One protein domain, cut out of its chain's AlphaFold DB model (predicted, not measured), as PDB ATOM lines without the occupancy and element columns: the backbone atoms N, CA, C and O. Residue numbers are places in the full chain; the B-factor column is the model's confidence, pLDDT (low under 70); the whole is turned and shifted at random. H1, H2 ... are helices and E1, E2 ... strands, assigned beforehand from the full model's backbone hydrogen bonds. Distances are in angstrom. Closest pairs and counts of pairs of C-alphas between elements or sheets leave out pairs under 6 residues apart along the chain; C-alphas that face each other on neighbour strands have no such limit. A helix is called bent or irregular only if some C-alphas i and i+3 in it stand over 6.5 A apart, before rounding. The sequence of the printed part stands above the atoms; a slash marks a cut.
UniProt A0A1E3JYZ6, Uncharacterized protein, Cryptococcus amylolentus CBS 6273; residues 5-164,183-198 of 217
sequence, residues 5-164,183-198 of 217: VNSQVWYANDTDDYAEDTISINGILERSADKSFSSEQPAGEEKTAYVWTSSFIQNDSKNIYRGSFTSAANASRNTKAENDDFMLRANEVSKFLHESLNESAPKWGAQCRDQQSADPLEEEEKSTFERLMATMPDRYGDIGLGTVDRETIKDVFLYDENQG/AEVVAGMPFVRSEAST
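This is residues 5 to 164 and 183 to 198 of the 217 residues of an uncharacterized protein of Cryptococcus amylolentus CBS 6273 (UniProt A0A1E3JYZ6). A twisted sheet of seven strands, with the long antiparallel pair E4 and E5 in its middle, has helices over both faces: the long arm H1a and H2 cover one face, and H4 crosses the opposite one. H1 bends sharply near its end, and its short arm H1b folds back with H2 as a helical hairpin. The printed part has 176 residues with four named helices and seven named strands, in the order E1 E2 E3 E4 E5 H1 H2 H3 E6 H4 E7. The class is mixed, helices and strands; the sheet is branched and mixed. The whole is compact, with a radius of gyration of the C-alphas of 16.2 A and spans of 51 by 38 by 27 A.

The strands are E4, residues 49 to 57, 27.4 A long; E5, 64 to 72, 27.3 A; E1, 5 to 10, beginning at C-alpha 5 (-16.644, -41.731, 20.547); E2, 18 to 24, 20.4 A; E3, 27 to 30; E6, 143 to 147; and E7, 189 to 193, ending at C-alpha 193 (-8.954, -46.877, 8.033). By its hydrogen bonds H1, residues 80 to 115, was assigned as one helix, but it is bent: C-alphas 103 and 106 are 7.7 A apart. Its arms are H1a, 80 to 103, 34.4 A, and H1b, 106 to 115. H2 is 119 to 135, 24.2 A; H3 137 to 140; H4 150 to 161, 17.1 A.

E5 has E4 on one side, antiparallel (N 54 to O 67, 2.9 A), and on the other side E1, antiparallel (N 8 to O 66, 2.8 A), and E3, parallel (N 72 to O 29, 2.9 A). Beyond these, E2 pairs antiparallel with E1 (N 7 to O 21, 2.9 A), E7 antiparallel with E3 (N 28 to O 192, 2.8 A) and E6 parallel with E4 (N 51 to O 144, 2.8 A). H1a is on the sheet; its closest C-alphas to E5 are those of Ala 90 in H1a and Thr 70 in E5, 6.2 A apart. H2, on the same face, touches H1a at a steep tilt of 54 degrees, opposite ways; the closest C-alphas are those of Leu 97 and Glu 125, 6.7 A. H1b and H2 touch at Trp 108 and Pro 120, C-alphas 5.4 A apart. H3 touches H1a, its closest C-alphas being those of Arg 89 and Tyr 140, 6.8 A. H4 is on the opposite face, at a height over the sheet of 8.1 A. Every O i to N i+4 pair is within hydrogen-bond range in H1a and H2, against 4 of 6 in H1b and 6 of 8 in H4; H3 is too short for one.

The C-alphas farthest apart, of Asp 114 and Thr 198, are 51.3 A apart. Residues 165 to 182 are not printed, and C-alphas 164 and 183 are 20.3 A apart across that cut. The link from E3 to E4 is long, 18 residues. The mean pLDDT of the printed part is 83.1; 31 residues are under 70, among them 32 to 45 and 159 to 164.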
ATOM      1  N   VAL A   5     -17.073 -42.192  19.229       89.00
ATOM      2  CA  VAL A   5     -16.644 -41.731  20.547       89.00
ATOM      3  C   VAL A   5     -17.705 -40.778  21.063       89.00
ATOM      4  O   VAL A   5     -18.090 -39.845  20.362       89.00
ATOM      5  N   ASN A   6     -18.162 -40.997  22.288       91.00
ATOM      6  CA  ASN A   6     -19.213 -40.211  22.905       91.00
ATOM      7  C   ASN A   6     -18.711 -39.661  24.238       91.00
ATOM      8  O   ASN A   6     -18.147 -40.404  25.044       91.00
ATOM      9  N   SER A   7     -18.965 -38.381  24.487       91.06
ATOM     10  CA  SER A   7     -18.752 -37.711  25.769       91.06
ATOM     11  C   SER A   7     -20.101 -37.314  26.347       91.06
ATOM     12  O   SER A   7     -20.946 -36.800  25.620       91.06
ATOM     13  N   GLN A   8     -20.322 -37.551  27.636       91.69
ATOM     14  CA  GLN A   8     -21.517 -37.130  28.360       91.69
ATOM     15  C   GLN A   8     -21.112 -36.496  29.691       91.69
ATOM     16  O   GLN A   8     -20.289 -37.041  30.435       91.69
ATOM     17  N   VAL A   9     -21.711 -35.346  29.995       92.31
ATOM     18  CA  VAL A   9     -21.476 -34.594  31.227       92.31
ATOM     19  C   VAL A   9     -22.808 -34.233  31.863       92.31
ATOM     20  O   VAL A   9     -23.619 -33.520  31.272       92.31
ATOM     21  N   TRP A  10     -22.995 -34.672  33.105       92.12
ATOM     22  CA  TRP A  10     -24.113 -34.257  33.947       92.12
ATOM     23  C   TRP A  10     -23.607 -33.276  34.994       92.12
ATOM     24  O   TRP A  10     -22.831 -33.637  35.889       92.12
ATOM     25  N   TYR A  11     -24.031 -32.020  34.872       89.50
ATOM     26  CA  TYR A  11     -23.596 -30.962  35.772       89.50
ATOM     27  C   TYR A  11     -24.229 -31.123  37.157       89.50
ATOM     28  O   TYR A  11     -25.321 -31.667  37.307       89.50
ATOM     29  N   ALA A  12     -23.520 -30.707  38.206       84.81
ATOM     30  CA  ALA A  12     -24.051 -30.771  39.572       84.81
ATOM     31  C   ALA A  12     -25.072 -29.669  39.886       84.81
ATOM     32  O   ALA A  12     -25.815 -29.791  40.857       84.81
ATOM     33  N   ASN A  13     -25.084 -28.592  39.101       75.25
ATOM     34  CA  ASN A  13     -26.011 -27.486  39.296       75.25
ATOM     35  C   ASN A  13     -27.429 -27.935  38.910       75.25
ATOM     36  O   ASN A  13     -27.588 -28.552  37.869       75.25
ATOM     37  N   ASP A  14     -28.437 -27.573  39.710       58.72
ATOM     38  CA  ASP A  14     -29.882 -27.879  39.544       58.72
ATOM     39  C   ASP A  14     -30.535 -27.329  38.254       58.72
ATOM     40  O   ASP A  14     -31.754 -27.340  38.089       58.72
ATOM     41  N   THR A  15     -29.744 -26.795  37.333       58.31
ATOM     42  CA  THR A  15     -30.164 -26.635  35.947       58.31
ATOM     43  C   THR A  15     -30.077 -28.005  35.291       58.31
ATOM     44  O   THR A  15     -29.034 -28.639  35.402       58.31
ATOM     45  N   ASP A  16     -31.109 -28.434  34.563       58.53
ATOM     46  CA  ASP A  16     -31.105 -29.626  33.687       58.53
ATOM     47  C   ASP A  16     -30.059 -29.539  32.541       58.53
ATOM     48  O   ASP A  16     -30.237 -30.103  31.463       58.53
ATOM     49  N   ASP A  17     -28.978 -28.785  32.745       68.75
ATOM     50  CA  ASP A  17     -27.841 -28.690  31.860       68.75
ATOM     51  C   ASP A  17     -27.180 -30.064  31.791       68.75
ATOM     52  O   ASP A  17     -26.755 -30.677  32.779       68.75
ATOM     53  N   TYR A  18     -27.110 -30.528  30.558       79.31
ATOM     54  CA  TYR A  18     -26.539 -31.778  30.130       79.31
ATOM     55  C   TYR A  18     -25.771 -31.468  28.852       79.31
ATOM     56  O   TYR A  18     -26.301 -30.811  27.953       79.31
ATOM     57  N   ALA A  19     -24.511 -31.883  28.797       84.00
ATOM     58  CA  ALA A  19     -23.693 -31.723  27.606       84.00
ATOM     59  C   ALA A  19     -23.307 -33.093  27.073       84.00
ATOM     60  O   ALA A  19     -22.836 -33.954  27.819       84.00
ATOM     61  N   GLU A  20     -23.473 -33.263  25.770       87.38
ATOM     62  CA  GLU A  20     -23.049 -34.450  25.056       87.38
ATOM     63  C   GLU A  20     -22.318 -34.072  23.780       87.38
ATOM     64  O   GLU A  20     -22.586 -33.033  23.174       87.38
ATOM     65  N   ASP A  21     -21.412 -34.948  23.372       86.50
ATOM     66  CA  ASP A  21     -20.830 -34.916  22.042       86.50
ATOM     67  C   ASP A  21     -20.691 -36.345  21.522       86.50
ATOM     68  O   ASP A  21     -20.481 -37.283  22.297       86.50
ATOM     69  N   THR A  22     -20.848 -36.525  20.216       86.19
ATOM     70  CA  THR A  22     -20.671 -37.810  19.538       86.19
ATOM     71  C   THR A  22     -19.907 -37.582  18.254       86.19
ATOM     72  O   THR A  22     -20.382 -36.907  17.339       86.19
ATOM     73  N   ILE A  23     -18.749 -38.221  18.161       84.31
ATOM     74  CA  ILE A  23     -17.831 -38.054  17.050       84.31
ATOM     75  C   ILE A  23     -17.548 -39.407  16.411       84.31
ATOM     76  O   ILE A  23     -17.451 -40.430  17.084       84.31
ATOM     77  N   SER A  24     -17.466 -39.432  15.084       83.19
ATOM     78  CA  SER A  24     -17.116 -40.640  14.338       83.19
ATOM     79  C   SER A  24     -15.644 -40.598  13.963       83.19
ATOM     80  O   SER A  24     -15.230 -39.726  13.205       83.19
ATOM     81  N   ILE A  25     -14.876 -41.582  14.423       79.88
ATOM     82  CA  ILE A  25     -13.477 -41.737  14.029       79.88
ATOM     83  C   ILE A  25     -13.459 -42.217  12.576       79.88
ATOM     84  O   ILE A  25     -14.206 -43.121  12.216       79.88
ATOM     85  N   ASN A  26     -12.619 -41.663  11.702       81.88
ATOM     86  CA  ASN A  26     -12.561 -42.047  10.280       81.88
ATOM     87  C   ASN A  26     -11.926 -43.443  10.019       81.88
ATOM     88  O   ASN A  26     -11.050 -43.623   9.171       81.88
ATOM     89  N   GLY A  27     -12.344 -44.449  10.779       83.81
ATOM     90  CA  GLY A  27     -11.889 -45.828  10.736       83.81
ATOM     91  C   GLY A  27     -12.481 -46.625  11.893       83.81
ATOM     92  O   GLY A  27     -13.457 -46.215  12.523       83.81
ATOM     93  N   ILE A  28     -11.888 -47.780  12.156       84.88
ATOM     94  CA  ILE A  28     -12.310 -48.717  13.190       84.88
ATOM     95  C   ILE A  28     -11.142 -48.932  14.139       84.88
ATOM     96  O   ILE A  28     -10.048 -49.302  13.709       84.88
ATOM     97  N   LEU A  29     -11.391 -48.717  15.427       85.56
ATOM     98  CA  LEU A  29     -10.492 -49.170  16.476       85.56
ATOM     99  C   LEU A  29     -10.597 -50.692  16.566       85.56
ATOM    100  O   LEU A  29     -11.681 -51.243  16.763       85.56
ATOM    101  N   GLU A  30      -9.482 -51.377  16.388       84.62
ATOM    102  CA  GLU A  30      -9.379 -52.818  16.516       84.62
ATOM    103  C   GLU A  30      -8.890 -53.162  17.917       84.62
ATOM    104  O   GLU A  30      -7.823 -52.744  18.354       84.62
ATOM    105  N   ARG A  31      -9.657 -53.975  18.631       76.56
ATOM    106  CA  ARG A  31      -9.172 -54.624  19.838       76.56
ATOM    107  C   ARG A  31      -8.185 -55.702  19.397       76.56
ATOM    108  O   ARG A  31      -8.615 -56.763  18.963       76.56
ATOM    109  N   SER A  32      -6.882 -55.456  19.505       59.31
ATOM    110  CA  SER A  32      -5.894 -56.492  19.205       59.31
ATOM    111  C   SER A  32      -6.102 -57.717  20.110       59.31
ATOM    112  O   SER A  32      -6.413 -57.606  21.298       59.31
ATOM    113  N   ALA A  33      -5.905 -58.913  19.549       47.12
ATOM    114  CA  ALA A  33      -5.821 -60.155  20.323       47.12
ATOM    115  C   ALA A  33      -4.592 -60.182  21.259       47.12
ATOM    116  O   ALA A  33      -4.495 -61.038  22.145       47.12
ATOM    117  N   ASP A  34      -3.657 -59.245  21.070       40.69
ATOM    118  CA  ASP A  34      -2.550 -59.027  21.982       40.69
ATOM    119  C   ASP A  34      -3.069 -58.452  23.297       40.69
ATOM    120  O   ASP A  34      -3.662 -57.379  23.379       40.69
ATOM    121  N   LYS A  35      -2.806 -59.199  24.367       44.38
ATOM    122  CA  LYS A  35      -3.184 -58.918  25.759       44.38
ATOM    123  C   LYS A  35      -2.543 -57.640  26.338       44.38
ATOM    124  O   LYS A  35      -2.496 -57.495  27.555       44.38
ATOM    125  N   SER A  36      -2.001 -56.754  25.501       43.00
ATOM    126  CA  SER A  36      -1.411 -55.471  25.884       43.00
ATOM    127  C   SER A  36      -2.463 -54.432  26.276       43.00
ATOM    128  O   SER A  36      -2.131 -53.490  26.991       43.00
ATOM    129  N   PHE A  37      -3.727 -54.614  25.877       50.16
ATOM    130  CA  PHE A  37      -4.824 -53.771  26.342       50.16
ATOM    131  C   PHE A  37      -5.282 -54.205  27.749       50.16
ATOM    132  O   PHE A  37      -5.983 -55.208  27.916       50.16
ATOM    133  N   SER A  38      -4.832 -53.464  28.767       48.09
ATOM    134  CA  SER A  38      -5.020 -53.732  30.204       48.09
ATOM    135  C   SER A  38      -6.376 -53.239  30.749       48.09
ATOM    136  O   SER A  38      -6.455 -52.695  31.848       48.09
ATOM    137  N   SER A  39      -7.453 -53.416  29.989       56.16
ATOM    138  CA  SER A  39      -8.824 -53.151  30.448       56.16
ATOM    139  C   SER A  39      -9.427 -54.380  31.127       56.16
ATOM    140  O   SER A  39      -9.114 -55.506  30.721       56.16
ATOM    141  N   GLU A  40     -10.353 -54.201  32.073       54.00
ATOM    142  CA  GLU A  40     -11.139 -55.320  32.605       54.00
ATOM    143  C   GLU A  40     -11.933 -55.971  31.468       54.00
ATOM    144  O   GLU A  40     -12.862 -55.404  30.892       54.00
ATOM    145  N   GLN A  41     -11.491 -57.165  31.073       54.84
ATOM    146  CA  GLN A  41     -12.065 -57.862  29.936       54.84
ATOM    147  C   GLN A  41     -13.433 -58.425  30.330       54.84
ATOM    148  O   GLN A  41     -13.531 -59.079  31.373       54.84
ATOM    149  N   PRO A  42     -14.474 -58.271  29.493       52.53
ATOM    150  CA  PRO A  42     -15.708 -59.008  29.707       52.53
ATOM    151  C   PRO A  42     -15.394 -60.509  29.681       52.53
ATOM    152  O   PRO A  42     -14.870 -61.031  28.696       52.53
ATOM    153  N   ALA A  43     -15.669 -61.201  30.787       45.34
ATOM    154  CA  ALA A  43     -15.483 -62.643  30.887       45.34
ATOM    155  C   ALA A  43     -16.486 -63.360  29.966       45.34
ATOM    156  O   ALA A  43     -17.692 -63.160  30.103       45.34
ATOM    157  N   GLY A  44     -16.014 -64.206  29.042       56.97
ATOM    158  CA  GLY A  44     -16.896 -64.989  28.170       56.97
ATOM    159  C   GLY A  44     -16.313 -65.324  26.798       56.97
ATOM    160  O   GLY A  44     -15.106 -65.231  26.579       56.97
ATOM    161  N   GLU A  45     -17.201 -65.747  25.894       64.56
ATOM    162  CA  GLU A  45     -16.906 -65.976  24.475       64.56
ATOM    163  C   GLU A  45     -16.440 -64.685  23.784       64.56
ATOM    164  O   GLU A  45     -16.865 -63.583  24.144       64.56
ATOM    165  N   GLU A  46     -15.572 -64.834  22.782       75.94
ATOM    166  CA  GLU A  46     -15.050 -63.724  21.983       75.94
ATOM    167  C   GLU A  46     -16.203 -62.957  21.312       75.94
ATOM    168  O   GLU A  46     -17.019 -63.535  20.594       75.94
ATOM    169  N   LYS A  47     -16.288 -61.649  21.580       89.00
ATOM    170  CA  LYS A  47     -17.284 -60.744  20.989       89.00
ATOM    171  C   LYS A  47     -16.742 -60.148  19.696       89.00
ATOM    172  O   LYS A  47     -15.534 -59.952  19.574       89.00
ATOM    173  N   THR A  48     -17.622 -59.843  18.747       91.25
ATOM    174  CA  THR A  48     -17.268 -59.314  17.417       91.25
ATOM    175  C   THR A  48     -16.936 -57.824  17.466       91.25
ATOM    176  O   THR A  48     -16.027 -57.364  16.769       91.25
ATOM    177  N   ALA A  49     -17.617 -57.084  18.341       92.88
ATOM    178  CA  ALA A  49     -17.383 -55.674  18.618       92.88
ATOM    179  C   ALA A  49     -17.680 -55.329  20.082       92.88
ATOM    180  O   ALA A  49     -18.236 -56.134  20.832       92.88
ATOM    181  N   TYR A  50     -17.270 -54.134  20.500       93.06
ATOM    182  CA  TYR A  50     -17.290 -53.698  21.890       93.06
ATOM    183  C   TYR A  50     -17.756 -52.255  22.011       93.06
ATOM    184  O   TYR A  50     -17.453 -51.420  21.156       93.06
ATOM    185  N   VAL A  51     -18.432 -51.973  23.119       94.75
ATOM    186  CA  VAL A  51     -18.580 -50.637  23.688       94.75
ATOM    187  C   VAL A  51     -17.659 -50.562  24.902       94.75
ATOM    188  O   VAL A  51     -17.762 -51.380  25.815       94.75
ATOM    189  N   TRP A  52     -16.753 -49.595  24.900       93.81
ATOM    190  CA  TRP A  52     -15.845 -49.304  26.004       93.81
ATOM    191  C   TRP A  52     -16.305 -48.058  26.729       93.81
ATOM    192  O   TRP A  52     -16.684 -47.092  26.067       93.81
ATOM    193  N   THR A  53     -16.261 -48.058  28.057       94.19
ATOM    194  CA  THR A  53     -16.753 -46.943  28.871       94.19
ATOM    195  C   THR A  53     -15.762 -46.565  29.969       94.19
ATOM    196  O   THR A  53     -14.958 -47.377  30.424       94.19
ATOM    197  N   SER A  54     -15.775 -45.295  30.365       93.38
ATOM    198  CA  SER A  54     -15.045 -44.784  31.524       93.38
ATOM    199  C   SER A  54     -15.879 -43.693  32.178       93.38
ATOM    200  O   SER A  54     -16.300 -42.747  31.505       93.38
ATOM    201  N   SER A  55     -16.107 -43.825  33.482       93.88
ATOM    202  CA  SER A  55     -16.955 -42.925  34.256       93.88
ATOM    203  C   SER A  55     -16.186 -42.368  35.448       93.88
ATOM    204  O   SER A  55     -15.408 -43.070  36.087       93.88
ATOM    205  N   PHE A  56     -16.369 -41.087  35.762       91.94
ATOM    206  CA  PHE A  56     -15.773 -40.486  36.957       91.94
ATOM    207  C   PHE A  56     -16.535 -39.246  37.422       91.94
ATOM    208  O   PHE A  56     -17.180 -38.548  36.638       91.94
ATOM    209  N   ILE A  57     -16.404 -38.926  38.709       91.94
ATOM    210  CA  ILE A  57     -16.909 -37.676  39.283       91.94
ATOM    211  C   ILE A  57     -15.749 -36.705  39.455       91.94
ATOM    212  O   ILE A  57     -14.719 -37.034  40.044       91.94
ATOM    213  N   GLN A  58     -15.905 -35.481  38.960       88.06
ATOM    214  CA  GLN A  58     -14.913 -34.438  39.183       88.06
ATOM    215  C   GLN A  58     -15.020 -33.897  40.612       88.06
ATOM    216  O   GLN A  58     -16.079 -33.450  41.051       88.06
ATOM    217  N   ASN A  59     -13.896 -33.906  41.332       81.81
ATOM    218  CA  ASN A  59     -13.850 -33.597  42.764       81.81
ATOM    219  C   ASN A  59     -14.434 -32.227  43.137       81.81
ATOM    220  O   ASN A  59     -15.141 -32.147  44.145       81.81
ATOM    221  N   ASP A  60     -14.159 -31.197  42.334       83.81
ATOM    222  CA  ASP A  60     -14.500 -29.806  42.656       83.81
ATOM    223  C   ASP A  60     -15.929 -29.447  42.242       83.81
ATOM    224  O   ASP A  60     -16.707 -28.937  43.044       83.81
ATOM    225  N   SER A  61     -16.287 -29.735  40.990       85.00
ATOM    226  CA  SER A  61     -17.587 -29.387  40.409       85.00
ATOM    227  C   SER A  61     -18.691 -30.379  40.761       85.00
ATOM    228  O   SER A  61     -19.859 -30.054  40.593       85.00
ATOM    229  N   LYS A  62     -18.334 -31.593  41.208       88.56
ATOM    230  CA  LYS A  62     -19.246 -32.742  41.360       88.56
ATOM    231  C   LYS A  62     -19.979 -33.123  40.069       88.56
ATOM    232  O   LYS A  62     -20.968 -33.853  40.119       88.56
ATOM    233  N   ASN A  63     -19.483 -32.659  38.923       91.75
ATOM    234  CA  ASN A  63     -19.965 -33.087  37.619       91.75
ATOM    235  C   ASN A  63     -19.622 -34.561  37.418       91.75
ATOM    236  O   ASN A  63     -18.527 -35.009  37.779       91.75
ATOM    237  N   ILE A  64     -20.552 -35.289  36.815       93.44
ATOM    238  CA  ILE A  64     -20.368 -36.690  36.457       93.44
ATOM    239  C   ILE A  64     -19.998 -36.731  34.981       93.44
ATOM    240  O   ILE A  64     -20.692 -36.142  34.154       93.44
ATOM    241  N   TYR A  65     -18.900 -37.405  34.670       92.62
ATOM    242  CA  TYR A  65     -18.391 -37.581  33.320       92.62
ATOM    243  C   TYR A  65     -18.504 -39.044  32.934       92.62
ATOM    244  O   TYR A  65     -18.142 -39.919  33.720       92.62
ATOM    245  N   ARG A  66     -18.943 -39.284  31.702       94.75
ATOM    246  CA  ARG A  66     -18.877 -40.584  31.046       94.75
ATOM    247  C   ARG A  66     -18.312 -40.394  29.651       94.75
ATOM    248  O   ARG A  66     -18.839 -39.609  28.867       94.75
ATOM    249  N   GLY A  67     -17.248 -41.117  29.345       93.31
ATOM    250  CA  GLY A  67     -16.770 -41.286  27.983       93.31
ATOM    251  C   GLY A  67     -17.044 -42.708  27.520       93.31
ATOM    252  O   GLY A  67     -16.970 -43.646  28.313       93.31
ATOM    253  N   SER A  68     -17.351 -42.878  26.240       94.19
ATOM    254  CA  SER A  68     -17.446 -44.204  25.642       94.19
ATOM    255  C   SER A  68     -16.969 -44.227  24.203       94.19
ATOM    256  O   SER A  68     -17.103 -43.228  23.509       94.19
ATOM    257  N   PHE A  69     -16.479 -45.365  23.726       93.44
ATOM    258  CA  PHE A  69     -16.181 -45.557  22.309       93.44
ATOM    259  C   PHE A  69     -16.461 -46.980  21.838       93.44
ATOM    260  O   PHE A  69     -16.569 -47.901  22.648       93.44
ATOM    261  N   THR A  70     -16.568 -47.168  20.524       94.19
ATOM    262  CA  THR A  70     -16.790 -48.485  19.917       94.19
ATOM    263  C   THR A  70     -15.548 -49.028  19.219       94.19
ATOM    264  O   THR A  70     -14.774 -48.284  18.611       94.19
ATOM    265  N   SER A  71     -15.350 -50.343  19.283       91.94
ATOM    266  CA  SER A  71     -14.232 -51.040  18.634       91.94
ATOM    267  C   SER A  71     -14.669 -52.403  18.079       91.94
ATOM    268  O   SER A  71     -15.687 -52.945  18.505       91.94
ATOM    269  N   ALA A  72     -13.901 -52.988  17.156       90.06
ATOM    270  CA  ALA A  72     -14.116 -54.342  16.626       90.06
ATOM    271  C   ALA A  72     -12.971 -55.291  17.014       90.06
ATOM    272  O   ALA A  72     -11.844 -54.851  17.187       90.06
ATOM    273  N   ALA A  73     -13.222 -56.597  17.143       85.50
ATOM    274  CA  ALA A  73     -12.205 -57.566  17.590       85.50
ATOM    275  C   ALA A  73     -11.130 -57.901  16.544       85.50
ATOM    276  O   ALA A  73      -9.998 -58.197  16.889       85.50
ATOM    277  N   ASN A  74     -11.499 -57.918  15.263       82.62
ATOM    278  CA  ASN A  74     -10.647 -58.430  14.183       82.62
ATOM    279  C   ASN A  74     -10.805 -57.573  12.912       82.62
ATOM    280  O   ASN A  74     -10.917 -58.098  11.802       82.62
ATOM    281  N   ALA A  75     -10.876 -56.245  13.073       84.25
ATOM    282  CA  ALA A  75     -11.226 -55.314  11.996       84.25
ATOM    283  C   ALA A  75     -10.336 -55.465  10.749       84.25
ATOM    284  O   ALA A  75     -10.827 -55.430   9.624       84.25
ATOM    285  N   SER A  76      -9.040 -55.693  10.941       82.81
ATOM    286  CA  SER A  76      -8.039 -55.889   9.890       82.81
ATOM    287  C   SER A  76      -8.233 -57.172   9.079       82.81
ATOM    288  O   SER A  76      -7.764 -57.261   7.944       82.81
ATOM    289  N   ARG A  77      -8.914 -58.174   9.644       82.00
ATOM    290  CA  ARG A  77      -9.120 -59.499   9.033       82.00
ATOM    291  C   ARG A  77     -10.508 -59.671   8.431       82.00
ATOM    292  O   ARG A  77     -10.675 -60.475   7.518       82.00
ATOM    293  N   ASN A  78     -11.478 -58.925   8.939       83.44
ATOM    294  CA  ASN A  78     -12.851 -58.943   8.464       83.44
ATOM    295  C   ASN A  78     -12.980 -58.284   7.083       83.44
ATOM    296  O   ASN A  78     -12.237 -57.373   6.704       83.44
ATOM    297  N   THR A  79     -13.990 -58.704   6.331       85.50
ATOM    298  CA  THR A  79     -14.430 -57.979   5.142       85.50
ATOM    299  C   THR A  79     -15.050 -56.635   5.524       85.50
ATOM    300  O   THR A  79     -15.539 -56.434   6.637       85.50
ATOM    301  N   LYS A  80     -15.110 -55.710   4.559       85.06
ATOM    302  CA  LYS A  80     -15.789 -54.425   4.749       85.06
ATOM    303  C   LYS A  80     -17.241 -54.595   5.205       85.06
ATOM    304  O   LYS A  80     -17.674 -53.878   6.092       85.06
ATOM    305  N   ALA A  81     -17.976 -55.541   4.620       88.38
ATOM    306  CA  ALA A  81     -19.378 -55.766   4.963       88.38
ATOM    307  C   ALA A  81     -19.553 -56.259   6.410       88.38
ATOM    308  O   ALA A  81     -20.454 -55.793   7.098       88.38
ATOM    309  N   GLU A  82     -18.674 -57.149   6.879       90.56
ATOM    310  CA  GLU A  82     -18.670 -57.614   8.273       90.56
ATOM    311  C   GLU A  82     -18.342 -56.473   9.236       90.56
ATOM    312  O   GLU A  82     -19.076 -56.241  10.188       90.56
ATOM    313  N   ASN A  83     -17.292 -55.700   8.956       89.75
ATOM    314  CA  ASN A  83     -16.943 -54.530   9.763       89.75
ATOM    315  C   ASN A  83     -18.057 -53.482   9.793       89.75
ATOM    316  O   ASN A  83     -18.343 -52.909  10.843       89.75
ATOM    317  N   ASP A  84     -18.693 -53.231   8.650       91.25
ATOM    318  CA  ASP A  84     -19.809 -52.299   8.549       91.25
ATOM    319  C   ASP A  84     -20.994 -52.758   9.411       91.25
ATOM    320  O   ASP A  84     -21.572 -51.926  10.108       91.25
ATOM    321  N   ASP A  85     -21.316 -54.056   9.411       93.62
ATOM    322  CA  ASP A  85     -22.364 -54.643  10.255       93.62
ATOM    323  C   ASP A  85     -22.005 -54.592  11.747       93.62
ATOM    324  O   ASP A  85     -22.785 -54.089  12.557       93.62
ATOM    325  N   PHE A  86     -20.808 -55.048  12.122       93.56
ATOM    326  CA  PHE A  86     -20.375 -55.112  13.521       93.56
ATOM    327  C   PHE A  86     -20.336 -53.724  14.157       93.56
ATOM    328  O   PHE A  86     -20.865 -53.521  15.250       93.56
ATOM    329  N   MET A  87     -19.776 -52.743  13.444       94.44
ATOM    330  CA  MET A  87     -19.706 -51.372  13.938       94.44
ATOM    331  C   MET A  87     -21.064 -50.679  13.930       94.44
ATOM    332  O   MET A  87     -21.333 -49.892  14.832       94.44
ATOM    333  N   LEU A  88     -21.952 -50.984  12.975       95.62
ATOM    334  CA  LEU A  88     -23.332 -50.494  13.026       95.62
ATOM    335  C   LEU A  88     -24.011 -50.941  14.324       95.62
ATOM    336  O   LEU A  88     -24.551 -50.108  15.047       95.62
ATOM    337  N   ARG A  89     -23.940 -52.235  14.641       96.88
ATOM    338  CA  ARG A  89     -24.595 -52.808  15.824       96.88
ATOM    339  C   ARG A  89     -23.956 -52.321  17.124       96.88
ATOM    340  O   ARG A  89     -24.680 -51.974  18.051       96.88
ATOM    341  N   ALA A  90     -22.630 -52.197  17.188       96.31
ATOM    342  CA  ALA A  90     -21.952 -51.607  18.346       96.31
ATOM    343  C   ALA A  90     -22.350 -50.137  18.570       96.31
ATOM    344  O   ALA A  90     -22.603 -49.730  19.704       96.31
ATOM    345  N   ASN A  91     -22.463 -49.348  17.498       96.38
ATOM    346  CA  ASN A  91     -22.905 -47.954  17.572       96.38
ATOM    347  C   ASN A  91     -24.383 -47.845  17.994       96.38
ATOM    348  O   ASN A  91     -24.726 -46.982  18.798       96.38
ATOM    349  N   GLU A  92     -25.253 -48.743  17.519       97.06
ATOM    350  CA  GLU A  92     -26.648 -48.844  17.978       97.06
ATOM    351  C   GLU A  92     -26.732 -49.148  19.480       97.06
ATOM    352  O   GLU A  92     -27.499 -48.501  20.192       97.06
ATOM    353  N   VAL A  93     -25.919 -50.086  19.978       97.19
ATOM    354  CA  VAL A  93     -25.835 -50.404  21.413       97.19
ATOM    355  C   VAL A  93     -25.328 -49.203  22.211       97.19
ATOM    356  O   VAL A  93     -25.935 -48.850  23.220       97.19
ATOM    357  N   SER A  94     -24.255 -48.547  21.757       96.19
ATOM    358  CA  SER A  94     -23.705 -47.347  22.404       96.19
ATOM    359  C   SER A  94     -24.758 -46.243  22.522       96.19
ATOM    360  O   SER A  94     -24.967 -45.684  23.600       96.19
ATOM    361  N   LYS A  95     -25.500 -45.996  21.436       95.50
ATOM    362  CA  LYS A  95     -26.610 -45.041  21.411       95.50
ATOM    363  C   LYS A  95     -27.744 -45.437  22.362       95.50
ATOM    364  O   LYS A  95     -28.247 -44.588  23.088       95.50
ATOM    365  N   PHE A  96     -28.125 -46.711  22.399       96.56
ATOM    366  CA  PHE A  96     -29.168 -47.185  23.310       96.56
ATOM    367  C   PHE A  96     -28.783 -47.000  24.785       96.56
ATOM    368  O   PHE A  96     -29.606 -46.550  25.585       96.56
ATOM    369  N   LEU A  97     -27.538 -47.337  25.148       95.94
ATOM    370  CA  LEU A  97     -27.015 -47.124  26.500       95.94
ATOM    371  C   LEU A  97     -27.051 -45.648  26.858       95.94
ATOM    372  O   LEU A  97     -27.563 -45.279  27.908       95.94
ATOM    373  N   HIS A  98     -26.560 -44.812  25.952       92.19
ATOM    374  CA  HIS A  98     -26.582 -43.371  26.093       92.19
ATOM    375  C   HIS A  98     -28.000 -42.843  26.398       92.19
ATOM    376  O   HIS A  98     -28.184 -42.150  27.398       92.19
ATOM    377  N   GLU A  99     -28.998 -43.198  25.581       93.25
ATOM    378  CA  GLU A  99     -30.381 -42.717  25.729       93.25
ATOM    379  C   GLU A  99     -30.997 -43.204  27.051       93.25
ATOM    380  O   GLU A  99     -31.542 -42.416  27.823       93.25
ATOM    381  N   SER A 100     -30.817 -44.488  27.372       94.81
ATOM    382  CA  SER A 100     -31.350 -45.108  28.594       94.81
ATOM    383  C   SER A 100     -30.721 -44.546  29.875       94.81
ATOM    384  O   SER A 100     -31.395 -44.370  30.896       94.81
ATOM    385  N   LEU A 101     -29.416 -44.258  29.846       94.31
ATOM    386  CA  LEU A 101     -28.707 -43.646  30.968       94.31
ATOM    387  C   LEU A 101     -29.168 -42.211  31.194       94.31
ATOM    388  O   LEU A 101     -29.327 -41.803  32.342       94.31
ATOM    389  N   ASN A 102     -29.437 -41.464  30.123       91.56
ATOM    390  CA  ASN A 102     -29.977 -40.118  30.241       91.56
ATOM    391  C   ASN A 102     -31.389 -40.121  30.852       91.56
ATOM    392  O   ASN A 102     -31.670 -39.358  31.772       91.56
ATOM    393  N   GLU A 103     -32.260 -41.043  30.427       92.31
ATOM    394  CA  GLU A 103     -33.606 -41.200  31.002       92.31
ATOM    395  C   GLU A 103     -33.583 -41.560  32.498       92.31
ATOM    396  O   GLU A 103     -34.438 -41.120  33.271       92.31
ATOM    397  N   SER A 104     -32.597 -42.351  32.925       92.94
ATOM    398  CA  SER A 104     -32.438 -42.795  34.316       92.94
ATOM    399  C   SER A 104     -31.552 -41.877  35.173       92.94
ATOM    400  O   SER A 104     -31.440 -42.102  36.387       92.94
ATOM    401  N   ALA A 105     -30.992 -40.806  34.591       92.31
ATOM    402  CA  ALA A 105     -30.069 -39.867  35.234       92.31
ATOM    403  C   ALA A 105     -30.541 -39.289  36.572       92.31
ATOM    404  O   ALA A 105     -29.730 -39.234  37.503       92.31
ATOM    405  N   PRO A 106     -31.830 -38.938  36.762       90.88
ATOM    406  CA  PRO A 106     -32.300 -38.435  38.051       90.88
ATOM    407  C   PRO A 106     -32.087 -39.411  39.218       90.88
ATOM    408  O   PRO A 106     -31.967 -38.982  40.364       90.88
ATOM    409  N   LYS A 107     -32.039 -40.723  38.950       92.19
ATOM    410  CA  LYS A 107     -31.899 -41.760  39.977       92.19
ATOM    411  C   LYS A 107     -30.434 -42.055  40.286       92.19
ATOM    412  O   LYS A 107     -30.014 -41.876  41.429       92.19
ATOM    413  N   TRP A 108     -29.663 -42.502  39.294       94.75
ATOM    414  CA  TRP A 108     -28.261 -42.861  39.519       94.75
ATOM    415  C   TRP A 108     -27.402 -41.614  39.774       94.75
ATOM    416  O   TRP A 108     -26.488 -41.661  40.589       94.75
ATOM    417  N   GLY A 109     -27.736 -40.461  39.181       93.44
ATOM    418  CA  GLY A 109     -26.972 -39.221  39.342       93.44
ATOM    419  C   GLY A 109     -26.996 -38.683  40.773       93.44
ATOM    420  O   GLY A 109     -25.970 -38.231  41.282       93.44
ATOM    421  N   ALA A 110     -28.139 -38.783  41.459       91.62
ATOM    422  CA  ALA A 110     -28.236 -38.447  42.879       91.62
ATOM    423  C   ALA A 110     -27.363 -39.380  43.734       91.62
ATOM    424  O   ALA A 110     -26.570 -38.912  44.547       91.62
ATOM    425  N   GLN A 111     -27.434 -40.692  43.483       94.50
ATOM    426  CA  GLN A 111     -26.637 -41.691  44.203       94.50
ATOM    427  C   GLN A 111     -25.134 -41.485  44.003       94.50
ATOM    428  O   GLN A 111     -24.378 -41.548  44.970       94.50
ATOM    429  N   CYS A 112     -24.710 -41.180  42.774       93.81
ATOM    430  CA  CYS A 112     -23.326 -40.864  42.452       93.81
ATOM    431  C   CYS A 112     -22.804 -39.686  43.288       93.81
ATOM    432  O   CYS A 112     -21.725 -39.756  43.875       93.81
ATOM    433  N   ARG A 113     -23.582 -38.599  43.383       91.56
ATOM    434  CA  ARG A 113     -23.191 -37.400  44.143       91.56
ATOM    435  C   ARG A 113     -23.184 -37.640  45.651       91.56
ATOM    436  O   ARG A 113     -22.253 -37.189  46.318       91.56
ATOM    437  N   ASP A 114     -24.168 -38.375  46.165       92.06
ATOM    438  CA  ASP A 114     -24.269 -38.727  47.586       92.06
ATOM    439  C   ASP A 114     -23.097 -39.606  48.039       92.06
ATOM    440  O   ASP A 114     -22.516 -39.384  49.102       92.06
ATOM    441  N   GLN A 115     -22.724 -40.591  47.219       93.19
ATOM    442  CA  GLN A 115     -21.631 -41.525  47.507       93.19
ATOM    443  C   GLN A 115     -20.257 -40.975  47.108       93.19
ATOM    444  O   GLN A 115     -19.237 -41.520  47.523       93.19
ATOM    445  N   GLN A 116     -20.225 -39.904  46.309       91.50
ATOM    446  CA  GLN A 116     -19.026 -39.399  45.637       91.50
ATOM    447  C   GLN A 116     -18.295 -40.492  44.838       91.50
ATOM    448  O   GLN A 116     -17.066 -40.511  44.795       91.50
ATOM    449  N   SER A 117     -19.059 -41.380  44.198       92.38
ATOM    450  CA  SER A 117     -18.555 -42.499  43.397       92.38
ATOM    451  C   SER A 117     -19.322 -42.630  42.083       92.38
ATOM    452  O   SER A 117     -20.514 -42.338  42.039       92.38
ATOM    453  N   ALA A 118     -18.646 -43.072  41.020       93.69
ATOM    454  CA  ALA A 118     -19.277 -43.364  39.733       93.69
ATOM    455  C   ALA A 118     -19.953 -44.749  39.692       93.69
ATOM    456  O   ALA A 118     -20.688 -45.018  38.746       93.69
ATOM    457  N   ASP A 119     -19.777 -45.584  40.723       95.00
ATOM    458  CA  ASP A 119     -20.315 -46.954  40.762       95.00
ATOM    459  C   ASP A 119     -21.820 -47.039  40.437       95.00
ATOM    460  O   ASP A 119     -22.197 -47.900  39.644       95.00
ATOM    461  N   PRO A 120     -22.708 -46.145  40.933       96.56
ATOM    462  CA  PRO A 120     -24.131 -46.220  40.585       96.56
ATOM    463  C   PRO A 120     -24.417 -46.038  39.084       96.56
ATOM    464  O   PRO A 120     -25.372 -46.617  38.568       96.56
ATOM    465  N   LEU A 121     -23.604 -45.246  38.377       96.12
ATOM    466  CA  LEU A 121     -23.691 -45.097  36.922       96.12
ATOM    467  C   LEU A 121     -23.211 -46.372  36.215       96.12
ATOM    468  O   LEU A 121     -23.872 -46.842  35.291       96.12
ATOM    469  N   GLU A 122     -22.095 -46.947  36.660       95.00
ATOM    470  CA  GLU A 122     -21.541 -48.185  36.093       95.00
ATOM    471  C   GLU A 122     -22.486 -49.383  36.293       95.00
ATOM    472  O   GLU A 122     -22.680 -50.198  35.387       95.00
ATOM    473  N   GLU A 123     -23.147 -49.466  37.452       96.25
ATOM    474  CA  GLU A 123     -24.162 -50.479  37.741       96.25
ATOM    475  C   GLU A 123     -25.407 -50.334  36.851       96.25
ATOM    476  O   GLU A 123     -25.901 -51.332  36.312       96.25
ATOM    477  N   GLU A 124     -25.922 -49.111  36.669       97.00
ATOM    478  CA  GLU A 124     -27.082 -48.865  35.802       97.00
ATOM    479  C   GLU A 124     -26.742 -49.133  34.329       97.00
ATOM    480  O   GLU A 124     -27.544 -49.732  33.608       97.00
ATOM    481  N   GLU A 125     -25.537 -48.768  33.889       96.69
ATOM    482  CA  GLU A 125     -25.036 -49.063  32.548       96.69
ATOM    483  C   GLU A 125     -24.976 -50.568  32.291       96.69
ATOM    484  O   GLU A 125     -25.553 -51.059  31.316       96.69
ATOM    485  N   LYS A 126     -24.340 -51.316  33.195       96.31
ATOM    486  CA  LYS A 126     -24.238 -52.773  33.091       96.31
ATOM    487  C   LYS A 126     -25.619 -53.432  33.074       96.31
ATOM    488  O   LYS A 126     -25.892 -54.263  32.211       96.31
ATOM    489  N   SER A 127     -26.510 -53.026  33.977       96.75
ATOM    490  CA  SER A 127     -27.896 -53.517  34.042       96.75
ATOM    491  C   SER A 127     -28.675 -53.234  32.752       96.75
ATOM    492  O   SER A 127     -29.422 -54.084  32.259       96.75
ATOM    493  N   THR A 128     -28.497 -52.043  32.179       97.19
ATOM    494  CA  THR A 128     -29.131 -51.638  30.920       97.19
ATOM    495  C   THR A 128     -28.604 -52.461  29.747       97.19
ATOM    496  O   THR A 128     -29.393 -52.962  28.942       97.19
ATOM    497  N   PHE A 129     -27.288 -52.666  29.680       96.31
ATOM    498  CA  PHE A 129     -26.650 -53.497  28.666       96.31
ATOM    499  C   PHE A 129     -27.137 -54.948  28.727       96.31
ATOM    500  O   PHE A 129     -27.615 -55.481  27.728       96.31
ATOM    501  N   GLU A 130     -27.096 -55.579  29.903       95.69
ATOM    502  CA  GLU A 130     -27.542 -56.964  30.094       95.69
ATOM    503  C   GLU A 130     -29.016 -57.146  29.699       95.69
ATOM    504  O   GLU A 130     -29.384 -58.131  29.053       95.69
ATOM    505  N   ARG A 131     -29.866 -56.158  30.008       96.25
ATOM    506  CA  ARG A 131     -31.278 -56.147  29.602       96.25
ATOM    507  C   ARG A 131     -31.447 -56.064  28.088       96.25
ATOM    508  O   ARG A 131     -32.309 -56.757  27.540       96.25
ATOM    509  N   LEU A 132     -30.637 -55.251  27.405       95.94
ATOM    510  CA  LEU A 132     -30.639 -55.167  25.945       95.94
ATOM    511  C   LEU A 132     -30.236 -56.508  25.319       95.94
ATOM    512  O   LEU A 132     -30.943 -57.001  24.437       95.94
ATOM    513  N   MET A 133     -29.163 -57.129  25.823       93.75
ATOM    514  CA  MET A 133     -28.698 -58.444  25.362       93.75
ATOM    515  C   MET A 133     -29.763 -59.525  25.555       93.75
ATOM    516  O   MET A 133     -29.960 -60.361  24.678       93.75
ATOM    517  N   ALA A 134     -30.490 -59.493  26.675       93.56
ATOM    518  CA  ALA A 134     -31.570 -60.440  26.942       93.56
ATOM    519  C   ALA A 134     -32.802 -60.212  26.048       93.56
ATOM    520  O   ALA A 134     -33.527 -61.158  25.743       93.56
ATOM    521  N   THR A 135     -33.053 -58.967  25.632       95.81
ATOM    522  CA  THR A 135     -34.222 -58.598  24.815       95.81
ATOM    523  C   THR A 135     -34.004 -58.891  23.331       95.81
ATOM    524  O   THR A 135     -34.930 -59.323  22.646       95.81
ATOM    525  N   MET A 136     -32.791 -58.659  22.822       95.50
ATOM    526  CA  MET A 136     -32.431 -58.855  21.414       95.50
ATOM    527  C   MET A 136     -31.128 -59.666  21.272       95.50
ATOM    528  O   MET A 136     -30.155 -59.167  20.698       95.50
ATOM    529  N   PRO A 137     -31.098 -60.921  21.764       93.69
ATOM    530  CA  PRO A 137     -29.882 -61.736  21.773       93.69
ATOM    531  C   PRO A 137     -29.362 -62.022  20.362       93.69
ATOM    532  O   PRO A 137     -28.159 -61.965  20.138       93.69
ATOM    533  N   ASP A 138     -30.258 -62.231  19.394       93.94
ATOM    534  CA  ASP A 138     -29.879 -62.521  18.004       93.94
ATOM    535  C   ASP A 138     -29.223 -61.324  17.300       93.94
ATOM    536  O   ASP A 138     -28.472 -61.503  16.346       93.94
ATOM    537  N   ARG A 139     -29.522 -60.093  17.746       94.88
ATOM    538  CA  ARG A 139     -28.990 -58.867  17.136       94.88
ATOM    539  C   ARG A 139     -27.740 -58.362  17.844       94.88
ATOM    540  O   ARG A 139     -26.866 -57.828  17.173       94.88
ATOM    541  N   TYR A 140     -27.671 -58.479  19.167       95.31
ATOM    542  CA  TYR A 140     -26.611 -57.836  19.947       95.31
ATOM    543  C   TYR A 140     -25.803 -58.786  20.834       95.31
ATOM    544  O   TYR A 140     -24.833 -58.345  21.433       95.31
ATOM    545  N   GLY A 141     -26.153 -60.073  20.927       90.69
ATOM    546  CA  GLY A 141     -25.525 -61.008  21.870       90.69
ATOM    547  C   GLY A 141     -24.020 -61.231  21.664       90.69
ATOM    548  O   GLY A 141     -23.337 -61.695  22.577       90.69
ATOM    549  N   ASP A 142     -23.488 -60.880  20.496       91.31
ATOM    550  CA  ASP A 142     -22.069 -60.899  20.130       91.31
ATOM    551  C   ASP A 142     -21.357 -59.547  20.331       91.31
ATOM    552  O   ASP A 142     -20.169 -59.459  20.036       91.31
ATOM    553  N   ILE A 143     -22.029 -58.524  20.869       94.06
ATOM    554  CA  ILE A 143     -21.421 -57.256  21.288       94.06
ATOM    555  C   ILE A 143     -20.989 -57.362  22.757       94.06
ATOM    556  O   ILE A 143     -21.676 -57.962  23.584       94.06
ATOM    557  N   GLY A 144     -19.824 -56.811  23.092       92.81
ATOM    558  CA  GLY A 144     -19.309 -56.732  24.460       92.81
ATOM    559  C   GLY A 144     -19.448 -55.340  25.072       92.81
ATOM    560  O   GLY A 144     -19.418 -54.339  24.362       92.81
ATOM    561  N   LEU A 145     -19.532 -55.286  26.401       93.25
ATOM    562  CA  LEU A 145     -19.339 -54.073  27.195       93.25
ATOM    563  C   LEU A 145     -18.056 -54.242  28.014       93.25
ATOM    564  O   LEU A 145     -17.865 -55.290  28.634       93.25
ATOM    565  N   GLY A 146     -17.182 -53.241  28.005       90.06
ATOM    566  CA  GLY A 146     -15.956 -53.233  28.797       90.06
ATOM    567  C   GLY A 146     -15.663 -51.858  29.379       90.06
ATOM    568  O   GLY A 146     -16.157 -50.848  28.882       90.06
ATOM    569  N   THR A 147     -14.834 -51.819  30.417       88.69
ATOM    570  CA  THR A 147     -14.408 -50.579  31.072       88.69
ATOM    571  C   THR A 147     -12.946 -50.292  30.765       88.69
ATOM    572  O   THR A 147     -12.121 -51.202  30.678       88.69
ATOM    573  N   VAL A 148     -12.613 -49.021  30.580       87.00
ATOM    574  CA  VAL A 148     -11.240 -48.550  30.377       87.00
ATOM    575  C   VAL A 148     -10.895 -47.497  31.416       87.00
ATOM    576  O   VAL A 148     -11.766 -46.828  31.979       87.00
ATOM    577  N   ASP A 149      -9.605 -47.324  31.662       84.81
ATOM    578  CA  ASP A 149      -9.138 -46.243  32.509       84.81
ATOM    579  C   ASP A 149      -9.360 -44.869  31.843       84.81
ATOM    580  O   ASP A 149      -9.623 -44.726  30.641       84.81
ATOM    581  N   ARG A 150      -9.253 -43.828  32.667       83.88
ATOM    582  CA  ARG A 150      -9.485 -42.446  32.248       83.88
ATOM    583  C   ARG A 150      -8.433 -41.931  31.254       83.88
ATOM    584  O   ARG A 150      -8.716 -40.989  30.514       83.88
ATOM    585  N   GLU A 151      -7.222 -42.475  31.258       82.06
ATOM    586  CA  GLU A 151      -6.158 -42.057  30.342       82.06
ATOM    587  C   GLU A 151      -6.440 -42.603  28.940       82.06
ATOM    588  O   GLU A 151      -6.464 -41.832  27.985       82.06
ATOM    589  N   THR A 152      -6.829 -43.875  28.842       82.88
ATOM    590  CA  THR A 152      -7.249 -44.524  27.595       82.88
ATOM    591  C   THR A 152      -8.385 -43.767  26.904       82.88
ATOM    592  O   THR A 152      -8.283 -43.440  25.723       82.88
ATOM    593  N   ILE A 153      -9.471 -43.437  27.619       83.81
ATOM    594  CA  ILE A 153     -10.600 -42.716  27.004       83.81
ATOM    595  C   ILE A 153     -10.194 -41.308  26.540       83.81
ATOM    596  O   ILE A 153     -10.662 -40.827  25.509       83.81
ATOM    597  N   LYS A 154      -9.292 -40.649  27.277       81.62
ATOM    598  CA  LYS A 154      -8.774 -39.325  26.926       81.62
ATOM    599  C   LYS A 154      -7.926 -39.381  25.657       81.62
ATOM    600  O   LYS A 154      -8.077 -38.508  24.809       81.62
ATOM    601  N   ASP A 155      -7.081 -40.397  25.511       80.69
ATOM    602  CA  ASP A 155      -6.266 -40.590  24.309       80.69
ATOM    603  C   ASP A 155      -7.141 -40.817  23.067       80.69
ATOM    604  O   ASP A 155      -6.846 -40.278  22.000       80.69
ATOM    605  N   VAL A 156      -8.264 -41.532  23.213       81.06
ATOM    606  CA  VAL A 156      -9.252 -41.706  22.136       81.06
ATOM    607  C   VAL A 156      -9.928 -40.381  21.761       81.06
ATOM    608  O   VAL A 156     -10.051 -40.090  20.573       81.06
ATOM    609  N   PHE A 157     -10.323 -39.548  22.733       79.06
ATOM    610  CA  PHE A 157     -10.891 -38.220  22.449       79.06
ATOM    611  C   PHE A 157      -9.899 -37.296  21.727       79.06
ATOM    612  O   PHE A 157     -10.263 -36.624  20.767       79.06
ATOM    613  N   LEU A 158      -8.634 -37.281  22.159       77.81
ATOM    614  CA  LEU A 158      -7.600 -36.424  21.569       77.81
ATOM    615  C   LEU A 158      -7.179 -36.870  20.167       77.81
ATOM    616  O   LEU A 158      -6.657 -36.064  19.395       77.81
ATOM    617  N   TYR A 159      -7.365 -38.143  19.825       69.31
ATOM    618  CA  TYR A 159      -7.064 -38.632  18.484       69.31
ATOM    619  C   TYR A 159      -7.955 -37.979  17.418       69.31
ATOM    620  O   TYR A 159      -7.476 -37.666  16.329       69.31
ATOM    621  N   ASP A 160      -9.221 -37.718  17.744       58.91
ATOM    622  CA  ASP A 160     -10.152 -37.055  16.831       58.91
ATOM    623  C   ASP A 160      -9.839 -35.559  16.652       58.91
ATOM    624  O   ASP A 160      -9.713 -35.087  15.519       58.91
ATOM    625  N   GLU A 161      -9.586 -34.832  17.750       52.62
ATOM    626  CA  GLU A 161      -9.276 -33.391  17.705       52.62
ATOM    627  C   GLU A 161      -8.059 -33.071  16.814       52.62
ATOM    628  O   GLU A 161      -7.993 -32.012  16.186       52.62
ATOM    629  N   ASN A 162      -7.104 -34.002  16.712       50.84
ATOM    630  CA  ASN A 162      -5.881 -33.840  15.923       50.84
ATOM    631  C   ASN A 162      -6.016 -34.246  14.441       50.84
ATOM    632  O   ASN A 162      -5.091 -34.011  13.664       50.84
ATOM    633  N   GLN A 163      -7.152 -34.809  14.014       51.56
ATOM    634  CA  GLN A 163      -7.433 -35.116  12.600       51.56
ATOM    635  C   GLN A 163      -8.100 -33.943  11.856       51.56
ATOM    636  O   GLN A 163      -8.386 -34.042  10.662       51.56
ATOM    637  N   GLY A 164      -8.286 -32.801  12.534       38.50
ATOM    638  CA  GLY A 164      -8.854 -31.568  11.985       38.50
ATOM    639  C   GLY A 164      -8.013 -30.838  10.930       38.50
ATOM    640  O   GLY A 164      -8.454 -29.806  10.432       38.50
ATOM    641  N   ALA A 183       1.057 -50.016  11.287       53.91
ATOM    642  CA  ALA A 183      -0.303 -49.980  11.798       53.91
ATOM    643  C   ALA A 183      -0.439 -48.780  12.749       53.91
ATOM    644  O   ALA A 183       0.254 -48.696  13.759       53.91
ATOM    645  N   GLU A 184      -1.315 -47.837  12.406       71.62
ATOM    646  CA  GLU A 184      -1.650 -46.703  13.265       71.62
ATOM    647  C   GLU A 184      -2.271 -47.243  14.566       71.62
ATOM    648  O   GLU A 184      -3.078 -48.167  14.515       71.62
ATOM    649  N   VAL A 185      -1.866 -46.735  15.733       72.44
ATOM    650  CA  VAL A 185      -2.351 -47.208  17.041       72.44
ATOM    651  C   VAL A 185      -2.942 -46.034  17.815       72.44
ATOM    652  O   VAL A 185      -2.304 -44.992  17.943       72.44
ATOM    653  N   VAL A 186      -4.139 -46.217  18.368       70.38
ATOM    654  CA  VAL A 186      -4.876 -45.226  19.162       70.38
ATOM    655  C   VAL A 186      -5.206 -45.841  20.512       70.38
ATOM    656  O   VAL A 186      -5.861 -46.877  20.570       70.38
ATOM    657  N   ALA A 187      -4.716 -45.237  21.597       70.38
ATOM    658  CA  ALA A 187      -4.884 -45.757  22.959       70.38
ATOM    659  C   ALA A 187      -4.500 -47.255  23.096       70.38
ATOM    660  O   ALA A 187      -5.172 -48.043  23.758       70.38
ATOM    661  N   GLY A 188      -3.434 -47.673  22.403       68.81
ATOM    662  CA  GLY A 188      -2.967 -49.066  22.382       68.81
ATOM    663  C   GLY A 188      -3.744 -50.016  21.457       68.81
ATOM    664  O   GLY A 188      -3.378 -51.186  21.365       68.81
ATOM    665  N   MET A 189      -4.771 -49.536  20.746       78.38
ATOM    666  CA  MET A 189      -5.561 -50.303  19.776       78.38
ATOM    667  C   MET A 189      -5.123 -50.024  18.333       78.38
ATOM    668  O   MET A 189      -5.038 -48.852  17.961       78.38
ATOM    669  N   PRO A 190      -4.885 -51.045  17.488       81.12
ATOM    670  CA  PRO A 190      -4.687 -50.824  16.059       81.12
ATOM    671  C   PRO A 190      -5.871 -50.087  15.423       81.12
ATOM    672  O   PRO A 190      -7.027 -50.325  15.756       81.12
ATOM    673  N   PHE A 191      -5.588 -49.199  14.484       80.94
ATOM    674  CA  PHE A 191      -6.567 -48.386  13.786       80.94
ATOM    675  C   PHE A 191      -6.643 -48.798  12.318       80.94
ATOM    676  O   PHE A 191      -5.666 -48.731  11.569       80.94
ATOM    677  N   VAL A 192      -7.833 -49.217  11.893       79.50
ATOM    678  CA  VAL A 192      -8.106 -49.666  10.527       79.50
ATOM    679  C   VAL A 192      -8.905 -48.592   9.802       79.50
ATOM    680  O   VAL A 192     -10.082 -48.373  10.090       79.50
ATOM    681  N   ARG A 193      -8.284 -47.917   8.830       77.44
ATOM    682  CA  ARG A 193      -8.954 -46.877   8.033       77.44
ATOM    683  C   ARG A 193     -10.121 -47.449   7.231       77.44
ATOM    684  O   ARG A 193     -10.001 -48.506   6.611       77.44
ATOM    685  N   SER A 194     -11.207 -46.685   7.139       64.06
ATOM    686  CA  SER A 194     -12.425 -47.059   6.400       64.06
ATOM    687  C   SER A 194     -12.184 -47.370   4.913       64.06
ATOM    688  O   SER A 194     -12.928 -48.144   4.307       64.06
ATOM    689  N   GLU A 195     -11.132 -46.797   4.319       57.25
ATOM    690  CA  GLU A 195     -10.732 -47.025   2.921       57.25
ATOM    691  C   GLU A 195      -9.738 -48.187   2.743       57.25
ATOM    692  O   GLU A 195      -9.561 -48.678   1.631       57.25
ATOM    693  N   ALA A 196      -9.115 -48.662   3.828       51.31
ATOM    694  CA  ALA A 196      -8.069 -49.687   3.800       51.31
ATOM    695  C   ALA A 196      -8.600 -51.127   3.934       51.31
ATOM    696  O   ALA A 196      -7.811 -52.071   3.868       51.31
ATOM    697  N   SER A 197      -9.920 -51.323   4.081       42.66
ATOM    698  CA  SER A 197     -10.543 -52.655   4.116       42.66
ATOM    699  C   SER A 197     -10.447 -53.332   2.741       42.66
ATOM    700  O   SER A 197     -11.362 -53.316   1.918       42.66
ATOM    701  N   THR A 198      -9.279 -53.912   2.480       38.47
ATOM    702  CA  THR A 198      -8.968 -54.721   1.307       38.47
ATOM    703  C   THR A 198      -8.973 -56.179   1.744       38.47
ATOM    704  O   THR A 198      -7.966 -56.732   2.183       38.47
TER     705      THR A 198